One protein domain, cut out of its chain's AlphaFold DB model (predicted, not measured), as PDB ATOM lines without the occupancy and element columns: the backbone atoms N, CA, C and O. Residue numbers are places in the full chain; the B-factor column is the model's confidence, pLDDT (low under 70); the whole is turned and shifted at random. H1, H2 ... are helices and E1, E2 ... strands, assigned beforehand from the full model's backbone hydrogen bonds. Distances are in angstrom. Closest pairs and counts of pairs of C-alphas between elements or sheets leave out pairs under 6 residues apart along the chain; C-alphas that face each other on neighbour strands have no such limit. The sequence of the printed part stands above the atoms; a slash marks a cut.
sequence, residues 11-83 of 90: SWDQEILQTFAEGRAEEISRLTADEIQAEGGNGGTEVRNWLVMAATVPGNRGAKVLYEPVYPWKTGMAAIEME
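This is residues 11 to 83 of the 90 residues of the protein "B363" of uncultured bacterium (UniProt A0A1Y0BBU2). Two helices, H1 and H4, run side by side the same way with a gap between them, and a long two-stranded hairpin, E1 and E2, covers one side of this pair, mainly along H1. On the other side lie the short helices H2 and H3, with H3 crossing the pair near its starting end. The printed part has 73 residues, with four named helices followed by two named strands in an antiparallel sheet, E1 - E2; the class is mixed, helices and strands. It is compact, with a radius of gyration of the C-alphas of 11.8 A and spans of 36 by 26 by 17 A.

H1, residues 11 to 21, begins at C-alpha 11 (202.666, 234.962, 93.844) and is 15.2 A long. H2 is residues 25 to 30 and H3 residues 33 to 40, each 10.1 A. H4, residues 44 to 54, is 16.5 A. E1, residues 62 to 70, is 22.5 A and bends by 51 degrees at residue 65. E2, residues 75 to 82, is 22.0 A and ends at C-alpha 82 (216.158, 231.834, 77.443).

H1 and H4 are close but not clearly touching, at a shallow tilt of 6 degrees, with C-alphas 20 and 54 closest at 7.9 A. The closest C-alphas of H1 and E1, 21 and 62, are 5.1 A apart. In the hairpin, N 63 and O 81 are within hydrogen-bond range at 2.8 A. H2 touches H4 at a steep tilt of 51 degrees, with C-alphas 25 and 51 closest at 6.1 A. H3 touches H4, about perpendicular at 79 degrees, with C-alphas 36 and 44 closest at 5.8 A. H3 and H1 only just touch, with 3 pairs of C-alphas within 8 A, the closest being 40 and 12 at 6.3 A. H2 and H3 are apart from both strands. Each O i to N i+4 pair is within hydrogen-bond range in H1 and H3, but 4 of 7 are in H4 and 0 of 2 in H2, where 3 of 3 O i to N i+3 pairs are.

The C-alphas of Pro 58 and Pro 72 are the two farthest apart, 36.7 A. The printed part has no cut and no long link. Mean pLDDT of the printed part is 94.1, and no printed residue is under 70.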
ATOM      1  N   SER A  11     202.667 233.593  94.371       93.56
ATOM      2  CA  SER A  11     202.666 234.962  93.844       93.56
ATOM      3  C   SER A  11     204.075 235.497  93.603       93.56
ATOM      4  O   SER A  11     204.310 236.152  92.591       93.56
ATOM      5  N   TRP A  12     205.005 235.211  94.517       94.50
ATOM      6  CA  TRP A  12     206.398 235.615  94.365       94.50
ATOM      7  C   TRP A  12     207.066 234.832  93.233       94.50
ATOM      8  O   TRP A  12     207.731 235.432  92.391       94.50
ATOM      9  N   ASP A  13     206.804 233.525  93.144       95.69
ATOM     10  CA  ASP A  13     207.299 232.695  92.046       95.69
ATOM     11  C   ASP A  13     206.851 233.261  90.691       95.69
ATOM     12  O   ASP A  13     207.674 233.470  89.802       95.69
ATOM     13  N   GLN A  14     205.559 233.570  90.524       96.00
ATOM     14  CA  GLN A  14     205.044 234.135  89.270       96.00
ATOM     15  C   GLN A  14     205.666 235.498  88.942       96.00
ATOM     16  O   GLN A  14     205.949 235.750  87.772       96.00
ATOM     17  N   GLU A  15     205.915 236.350  89.939       96.31
ATOM     18  CA  GLU A  15     206.569 237.649  89.732       96.31
ATOM     19  C   GLU A  15     208.023 237.484  89.265       96.31
ATOM     20  O   GLU A  15     208.465 238.161  88.332       96.31
ATOM     21  N   ILE A  16     208.762 236.532  89.842       96.56
ATOM     22  CA  ILE A  16     210.112 236.190  89.376       96.56
ATOM     23  C   ILE A  16     210.064 235.719  87.918       96.56
ATOM     24  O   ILE A  16     210.832 236.211  87.090       96.56
ATOM     25  N   LEU A  17     209.134 234.825  87.562       97.31
ATOM     26  CA  LEU A  17     208.981 234.354  86.180       97.31
ATOM     27  C   LEU A  17     208.635 235.498  85.217       97.31
ATOM     28  O   LEU A  17     209.181 235.555  84.114       97.31
ATOM     29  N   GLN A  18     207.772 236.426  85.634       97.25
ATOM     30  CA  GLN A  18     207.417 237.607  84.849       97.25
ATOM     31  C   GLN A  18     208.621 238.535  84.644       97.25
ATOM     32  O   GLN A  18     208.828 239.050  83.547       97.25
ATOM     33  N   THR A  19     209.459 238.690  85.668       97.12
ATOM     34  CA  THR A  19     210.687 239.491  85.608       97.12
ATOM     35  C   THR A  19     211.632 238.977  84.513       97.12
ATOM     36  O   THR A  19     212.171 239.772  83.743       97.12
ATOM     37  N   PHE A  20     211.791 237.657  84.364       97.06
ATOM     38  CA  PHE A  20     212.549 237.076  83.245       97.06
ATOM     39  C   PHE A  20     211.839 237.250  81.891       97.06
ATOM     40  O   PHE A  20     212.492 237.583  80.901       97.06
ATOM     41  N   ALA A  21     210.513 237.080  81.839       96.19
ATOM     42  CA  ALA A  21     209.721 237.258  80.614       96.19
ATOM     43  C   ALA A  21     209.790 238.678  80.040       96.19
ATOM     44  O   ALA A  21     209.749 238.876  78.825       96.19
ATOM     45  N   GLU A  22     209.946 239.669  80.909       96.44
ATOM     46  CA  GLU A  22     210.030 241.078  80.536       96.44
ATOM     47  C   GLU A  22     211.474 241.568  80.337       96.44
ATOM     48  O   GLU A  22     211.679 242.746  80.048       96.44
ATOM     49  N   GLY A  23     212.481 240.694  80.468       95.81
ATOM     50  CA  GLY A  23     213.896 241.075  80.349       95.81
ATOM     51  C   GLY A  23     214.396 241.926  81.522       95.81
ATOM     52  O   GLY A  23     215.406 242.619  81.421       95.81
ATOM     53  N   ARG A  24     213.690 241.881  82.657       96.69
ATOM     54  CA  ARG A  24     213.967 242.656  83.874       96.69
ATOM     55  C   ARG A  24     214.802 241.885  84.898       96.69
ATOM     56  O   ARG A  24     214.903 242.305  86.045       96.69
ATOM     57  N   ALA A  25     215.440 240.776  84.505       95.50
ATOM     58  CA  ALA A  25     216.172 239.893  85.422       95.50
ATOM     59  C   ALA A  25     217.224 240.621  86.286       95.50
ATOM     60  O   ALA A  25     217.471 240.206  87.415       95.50
ATOM     61  N   GLU A  26     217.797 241.738  85.810       95.06
ATOM     62  CA  GLU A  26     218.719 242.584  86.589       95.06
ATOM     63  C   GLU A  26     218.123 243.041  87.934       95.06
ATOM     64  O   GLU A  26     218.861 243.201  88.905       95.06
ATOM     65  N   GLU A  27     216.804 243.211  88.045       95.75
ATOM     66  CA  GLU A  27     216.144 243.614  89.293       95.75
ATOM     67  C   GLU A  27     216.418 242.643  90.448       95.75
ATOM     68  O   GLU A  27     216.575 243.077  91.590       95.75
ATOM     69  N   ILE A  28     216.611 241.354  90.149       95.62
ATOM     70  CA  ILE A  28     216.964 240.325  91.137       95.62
ATOM     71  C   ILE A  28     218.300 240.651  91.825       95.62
ATOM     72  O   ILE A  28     218.483 240.341  93.002       95.62
ATOM     73  N   SER A  29     219.232 241.326  91.137       95.25
ATOM     74  CA  SER A  29     220.530 241.724  91.712       95.25
ATOM     75  C   SER A  29     220.410 242.750  92.845       95.25
ATOM     76  O   SER A  29     221.344 242.909  93.631       95.25
ATOM     77  N   ARG A  30     219.263 243.435  92.941       96.31
ATOM     78  CA  ARG A  30     218.988 244.474  93.941       96.31
ATOM     79  C   ARG A  30     218.365 243.908  95.216       96.31
ATOM     80  O   ARG A  30     218.330 244.616  96.216       96.31
ATOM     81  N   LEU A  31     217.915 242.652  95.185       95.50
ATOM     82  CA  LEU A  31     217.292 241.982  96.321       95.50
ATOM     83  C   LEU A  31     218.348 241.460  97.304       95.50
ATOM     84  O   LEU A  31     219.257 240.688  96.959       95.50
ATOM     85  N   THR A  32     218.189 241.831  98.568       94.94
ATOM     86  CA  THR A  32     218.970 241.298  99.685       94.94
ATOM     87  C   THR A  32     218.593 239.845  99.985       94.94
ATOM     88  O   THR A  32     217.605 239.303  99.489       94.94
ATOM     89  N   ALA A  33     219.423 239.139 100.757       91.75
ATOM     90  CA  ALA A  33     219.093 237.776 101.180       91.75
ATOM     91  C   ALA A  33     217.832 237.747 102.057       91.75
ATOM     92  O   ALA A  33     216.994 236.873 101.856       91.75
ATOM     93  N   ASP A  34     217.679 238.732 102.942       93.38
ATOM     94  CA  ASP A  34     216.542 238.832 103.858       93.38
ATOM     95  C   ASP A  34     215.228 239.103 103.107       93.38
ATOM     96  O   ASP A  34     214.224 238.461 103.400       93.38
ATOM     97  N   GLU A  35     215.236 239.980 102.093       94.06
ATOM     98  CA  GLU A  35     214.061 240.227 101.237       94.06
ATOM     99  C   GLU A  35     213.644 238.967 100.468       94.06
ATOM    100  O   GLU A  35     212.464 238.621 100.436       94.06
ATOM    101  N   ILE A  36     214.609 238.234  99.900       93.88
ATOM    102  CA  ILE A  36     214.316 236.972  99.209       93.88
ATOM    103  C   ILE A  36     213.792 235.921 100.187       93.88
ATOM    104  O   ILE A  36     212.855 235.204  99.861       93.88
ATOM    105  N   GLN A  37     214.369 235.814 101.383       91.00
ATOM    106  CA  GLN A  37     213.921 234.840 102.373       91.00
ATOM    107  C   GLN A  37     212.513 235.158 102.896       91.00
ATOM    108  O   GLN A  37     211.741 234.233 103.154       91.00
ATOM    109  N   ALA A  38     212.176 236.440 103.055       90.75
ATOM    110  CA  ALA A  38     210.859 236.873 103.513       90.75
ATOM    111  C   ALA A  38     209.740 236.503 102.522       90.75
ATOM    112  O   ALA A  38     208.664 236.067 102.944       90.75
ATOM    113  N   GLU A  39     210.008 236.635 101.221       91.06
ATOM    114  CA  GLU A  39     209.009 236.422 100.168       91.06
ATOM    115  C   GLU A  39     209.073 235.024  99.535       91.06
ATOM    116  O   GLU A  39     208.040 234.384  99.370       91.06
ATOM    117  N   GLY A  40     210.269 234.527  99.209       89.19
ATOM    118  CA  GLY A  40     210.512 233.253  98.517       89.19
ATOM    119  C   GLY A  40     210.930 232.091  99.425       89.19
ATOM    120  O   GLY A  40     211.212 230.989  98.950       89.19
ATOM    121  N   GLY A  41     211.004 232.311 100.740       87.88
ATOM    122  CA  GLY A  41     211.374 231.281 101.709       87.88
ATOM    123  C   GLY A  41     212.818 230.785 101.567       87.88
ATOM    124  O   GLY A  41     213.672 231.410 100.940       87.88
ATOM    125  N   ASN A  42     213.113 229.632 102.177       78.56
ATOM    126  CA  ASN A  42     214.479 229.094 102.254       78.56
ATOM    127  C   ASN A  42     215.073 228.752 100.868       78.56
ATOM    128  O   ASN A  42     216.270 228.924 100.646       78.56
ATOM    129  N   GLY A  43     214.231 228.305  99.929       83.31
ATOM    130  CA  GLY A  43     214.633 227.988  98.553       83.31
ATOM    131  C   GLY A  43     214.747 229.207  97.635       83.31
ATOM    132  O   GLY A  43     215.436 229.145  96.622       83.31
ATOM    133  N   GLY A  44     214.149 230.349  97.999       88.81
ATOM    134  CA  GLY A  44     214.074 231.522  97.123       88.81
ATOM    135  C   GLY A  44     215.436 232.059  96.680       88.81
ATOM    136  O   GLY A  44     215.556 232.638  95.608       88.81
ATOM    137  N   THR A  45     216.506 231.836  97.452       92.00
ATOM    138  CA  THR A  45     217.855 232.311  97.087       92.00
ATOM    139  C   THR A  45     218.412 231.698  95.796       92.00
ATOM    140  O   THR A  45     219.299 232.300  95.184       92.00
ATOM    141  N   GLU A  46     217.855 230.576  95.327       93.44
ATOM    142  CA  GLU A  46     218.231 229.911  94.074       93.44
ATOM    143  C   GLU A  46     217.976 230.770  92.823       93.44
ATOM    144  O   GLU A  46     218.665 230.592  91.815       93.44
ATOM    145  N   VAL A  47     217.093 231.776  92.891       94.94
ATOM    146  CA  VAL A  47     216.854 232.724  91.781       94.94
ATOM    147  C   VAL A  47     218.109 233.509  91.388       94.94
ATOM    148  O   VAL A  47     218.220 233.991  90.260       94.94
ATOM    149  N   ARG A  48     219.115 233.594  92.268       95.62
ATOM    150  CA  ARG A  48     220.420 234.183  91.930       95.62
ATOM    151  C   ARG A  48     221.192 233.345  90.910       95.62
ATOM    152  O   ARG A  48     221.878 233.910  90.066       95.62
ATOM    153  N   ASN A  49     221.048 232.019  90.930       96.19
ATOM    154  CA  ASN A  49     221.653 231.160  89.907       96.19
ATOM    155  C   ASN A  49     220.988 231.386  88.544       96.19
ATOM    156  O   ASN A  49     221.654 231.367  87.510       96.19
ATOM    157  N   TRP A  50     219.684 231.659  88.547       96.38
ATOM    158  CA  TRP A  50     218.927 231.962  87.336       96.38
ATOM    159  C   TRP A  50     219.344 233.318  86.762       96.38
ATOM    160  O   TRP A  50     219.551 233.427  85.556       96.38
ATOM    161  N   LEU A  51     219.572 234.318  87.623       96.62
ATOM    162  CA  LEU A  51     220.168 235.599  87.237       96.62
ATOM    163  C   LEU A  51     221.536 235.413  86.562       96.62
ATOM    164  O   LEU A  51     221.776 236.020  85.522       96.62
ATOM    165  N   VAL A  52     222.422 234.574  87.114       97.19
ATOM    166  CA  VAL A  52     223.743 234.310  86.506       97.19
ATOM    167  C   VAL A  52     223.594 233.793  85.079       97.19
ATOM    168  O   VAL A  52     224.291 234.266  84.187       97.19
ATOM    169  N   MET A  53     222.680 232.852  84.854       96.19
ATOM    170  CA  MET A  53     222.414 232.305  83.528       96.19
ATOM    171  C   MET A  53     221.821 233.375  82.597       96.19
ATOM    172  O   MET A  53     222.341 233.589  81.503       96.19
ATOM    173  N   ALA A  54     220.809 234.118  83.051       95.75
ATOM    174  CA  ALA A  54     220.177 235.150  82.237       95.75
ATOM    175  C   ALA A  54     221.130 236.283  81.843       95.75
ATOM    176  O   ALA A  54     221.054 236.762  80.719       95.75
ATOM    177  N   ALA A  55     222.078 236.643  82.713       95.25
ATOM    178  CA  ALA A  55     223.104 237.647  82.430       95.25
ATOM    179  C   ALA A  55     224.070 237.251  81.295       95.25
ATOM    180  O   ALA A  55     224.835 238.089  80.818       95.25
ATOM    181  N   THR A  56     224.062 235.984  80.862       94.62
ATOM    182  CA  THR A  56     224.841 235.517  79.701       94.62
ATOM    183  C   THR A  56     224.104 235.668  78.369       94.62
ATOM    184  O   THR A  56     224.706 235.457  77.317       94.62
ATOM    185  N   VAL A  57     222.823 236.050  78.401       93.38
ATOM    186  CA  VAL A  57     221.943 236.138  77.231       93.38
ATOM    187  C   VAL A  57     221.607 237.608  76.947       93.38
ATOM    188  O   VAL A  57     221.100 238.293  77.838       93.38
ATOM    189  N   PRO A  58     221.852 238.129  75.727       91.06
ATOM    190  CA  PRO A  58     221.465 239.491  75.366       91.06
ATOM    191  C   PRO A  58     219.984 239.776  75.656       91.06
ATOM    192  O   PRO A  58     219.103 238.992  75.319       91.06
ATOM    193  N   GLY A  59     219.704 240.902  76.315       90.44
ATOM    194  CA  GLY A  59     218.343 241.285  76.705       90.44
ATOM    195  C   GLY A  59     217.804 240.585  77.957       90.44
ATOM    196  O   GLY A  59     216.720 240.947  78.408       90.44
ATOM    197  N   ASN A  60     218.549 239.637  78.543       93.88
ATOM    198  CA  ASN A  60     218.205 238.929  79.781       93.88
ATOM    199  C   ASN A  60     216.788 238.317  79.776       93.88
ATOM    200  O   ASN A  60     216.155 238.207  80.832       93.88
ATOM    201  N   ARG A  61     216.265 237.972  78.593       94.56
ATOM    202  CA  ARG A  61     214.853 237.634  78.393       94.56
ATOM    203  C   ARG A  61     214.661 236.147  78.137       94.56
ATOM    204  O   ARG A  61     215.416 235.534  77.386       94.56
ATOM    205  N   GLY A  62     213.640 235.570  78.757       94.56
ATOM    206  CA  GLY A  62     213.278 234.170  78.550       94.56
ATOM    207  C   GLY A  62     211.781 233.939  78.664       94.56
ATOM    208  O   GLY A  62     211.074 234.707  79.302       94.56
ATOM    209  N   ALA A  63     211.281 232.867  78.067       94.94
ATOM    210  CA  ALA A  63     209.880 232.489  78.126       94.94
ATOM    211  C   ALA A  63     209.633 231.466  79.243       94.94
ATOM    212  O   ALA A  63     210.358 230.479  79.380       94.94
ATOM    213  N   LYS A  64     208.567 231.668  80.028       96.00
ATOM    214  CA  LYS A  64     208.088 230.657  80.979       96.00
ATOM    215  C   LYS A  64     207.645 229.411  80.212       96.00
ATOM    216  O   LYS A  64     206.695 229.474  79.435       96.00
ATOM    217  N   VAL A  65     208.284 228.282  80.500       97.50
ATOM    218  CA  VAL A  65     207.912 226.969  79.957       97.50
ATOM    219  C   VAL A  65     206.877 226.307  80.860       97.50
ATOM    220  O   VAL A  65     205.875 225.783  80.379       97.50
ATOM    221  N   LEU A  66     207.099 226.349  82.177       96.94
ATOM    222  CA  LEU A  66     206.196 225.761  83.164       96.94
ATOM    223  C   LEU A  66     206.299 226.457  84.521       96.94
ATOM    224  O   LEU A  66     207.339 227.016  84.874       96.94
ATOM    225  N   TYR A  67     205.214 226.355  85.283       96.94
ATOM    226  CA  TYR A  67     205.184 226.552  86.726       96.94
ATOM    227  C   TYR A  67     204.190 225.566  87.338       96.94
ATOM    228  O   TYR A  67     203.056 225.485  86.862       96.94
ATOM    229  N   GLU A  68     204.590 224.855  88.386       96.62
ATOM    230  CA  GLU A  68     203.722 223.959  89.145       96.62
ATOM    231  C   GLU A  68     204.052 224.022  90.646       96.62
ATOM    232  O   GLU A  68     205.190 223.735  91.034       96.62
ATOM    233  N   PRO A  69     203.084 224.356  91.519       94.06
ATOM    234  CA  PRO A  69     203.258 224.223  92.959       94.06
ATOM    235  C   PRO A  69     203.138 222.744  93.360       94.06
ATOM    236  O   PRO A  69     202.049 222.168  93.401       94.06
ATOM    237  N   VAL A  70     204.261 222.105  93.693       94.44
ATOM    238  CA  VAL A  70     204.285 220.694  94.102       94.44
ATOM    239  C   VAL A  70     204.136 220.605  95.621       94.44
ATOM    240  O   VAL A  70     205.110 220.468  96.365       94.44
ATOM    241  N   TYR A  71     202.892 220.684  96.109       89.81
ATOM    242  CA  TYR A  71     202.579 220.711  97.549       89.81
ATOM    243  C   TYR A  71     203.195 219.567  98.377       89.81
ATOM    244  O   TYR A  71     203.679 219.848  99.475       89.81
ATOM    245  N   PRO A  72     203.265 218.303  97.898       91.75
ATOM    246  CA  PRO A  72     203.939 217.234  98.641       91.75
ATOM    247  C   PRO A  72     205.433 217.486  98.887       91.75
ATOM    248  O   PRO A  72     205.996 216.920  99.822       91.75
ATOM    249  N   TRP A  73     206.075 218.314  98.057       90.06
ATOM    250  CA  TRP A  73     207.486 218.695  98.184       90.06
ATOM    251  C   TRP A  73     207.673 220.070  98.823       90.06
ATOM    252  O   TRP A  73     208.792 220.407  99.194       90.06
ATOM    253  N   LYS A  74     206.584 220.836  98.998       88.75
ATOM    254  CA  LYS A  74     206.612 222.224  99.482       88.75
ATOM    255  C   LYS A  74     207.517 223.103  98.608       88.75
ATOM    256  O   LYS A  74     208.336 223.865  99.113       88.75
ATOM    257  N   THR A  75     207.412 222.951  97.289       90.56
ATOM    258  CA  THR A  75     208.290 223.628  96.323       90.56
ATOM    259  C   THR A  75     207.500 224.102  95.110       90.56
ATOM    260  O   THR A  75     206.720 223.334  94.543       90.56
ATOM    261  N   GLY A  76     207.722 225.351  94.697       93.50
ATOM    262  CA  GLY A  76     207.315 225.853  93.387       93.50
ATOM    263  C   GLY A  76     208.320 225.397  92.330       93.50
ATOM    264  O   GLY A  76     209.487 225.774  92.376       93.50
ATOM    265  N   MET A  77     207.888 224.551  91.398       95.25
ATOM    266  CA  MET A  77     208.731 224.053  90.314       95.25
ATOM    267  C   MET A  77     208.519 224.910  89.075       95.25
ATOM    268  O   MET A  77     207.392 225.061  88.616       95.25
ATOM    269  N   ALA A  78     209.595 225.438  88.503       96.31
ATOM    270  CA  ALA A  78     209.524 226.250  87.298       96.31
ATOM    271  C   ALA A  78     210.626 225.907  86.300       96.31
ATOM    272  O   ALA A  78     211.700 225.434  86.668       96.31
ATOM    273  N   ALA A  79     210.356 226.208  85.032       97.00
ATOM    274  CA  ALA A  79     211.359 226.229  83.980       97.00
ATOM    275  C   ALA A  79     211.149 227.448  83.077       97.00
ATOM    276  O   ALA A  79     210.015 227.796  82.730       97.00
ATOM    277  N   ILE A  80     212.260 228.064  82.686       96.56
ATOM    278  CA  ILE A  80     212.327 229.163  81.724       96.56
ATOM    279  C   ILE A  80     213.283 228.749  80.609       96.56
ATOM    280  O   ILE A  80     214.350 228.197  80.874       96.56
ATOM    281  N   GLU A  81     212.901 229.039  79.374       96.56
ATOM    282  CA  GLU A  81     213.762 228.941  78.200       96.56
ATOM    283  C   GLU A  81     214.279 230.338  77.853       96.56
ATOM    284  O   GLU A  81     213.483 231.254  77.653       96.56
ATOM    285  N   MET A  82     215.598 230.530  77.803       96.06
ATOM    286  CA  MET A  82     216.158 231.834  77.443       96.06
ATOM    287  C   MET A  82     216.195 232.048  75.939       96.06
ATOM    288  O   MET A  82     216.545 231.147  75.178       96.06
ATOM    289  N   GLU A  83     215.921 233.281  75.533       94.12
ATOM    290  CA  GLU A  83     215.966 233.697  74.138       94.12
ATOM    291  C   GLU A  83     217.412 233.981  73.723       94.12
ATOM    292  O   GLU A  83     217.895 235.110  73.784       94.12
TER     293      GLU A  83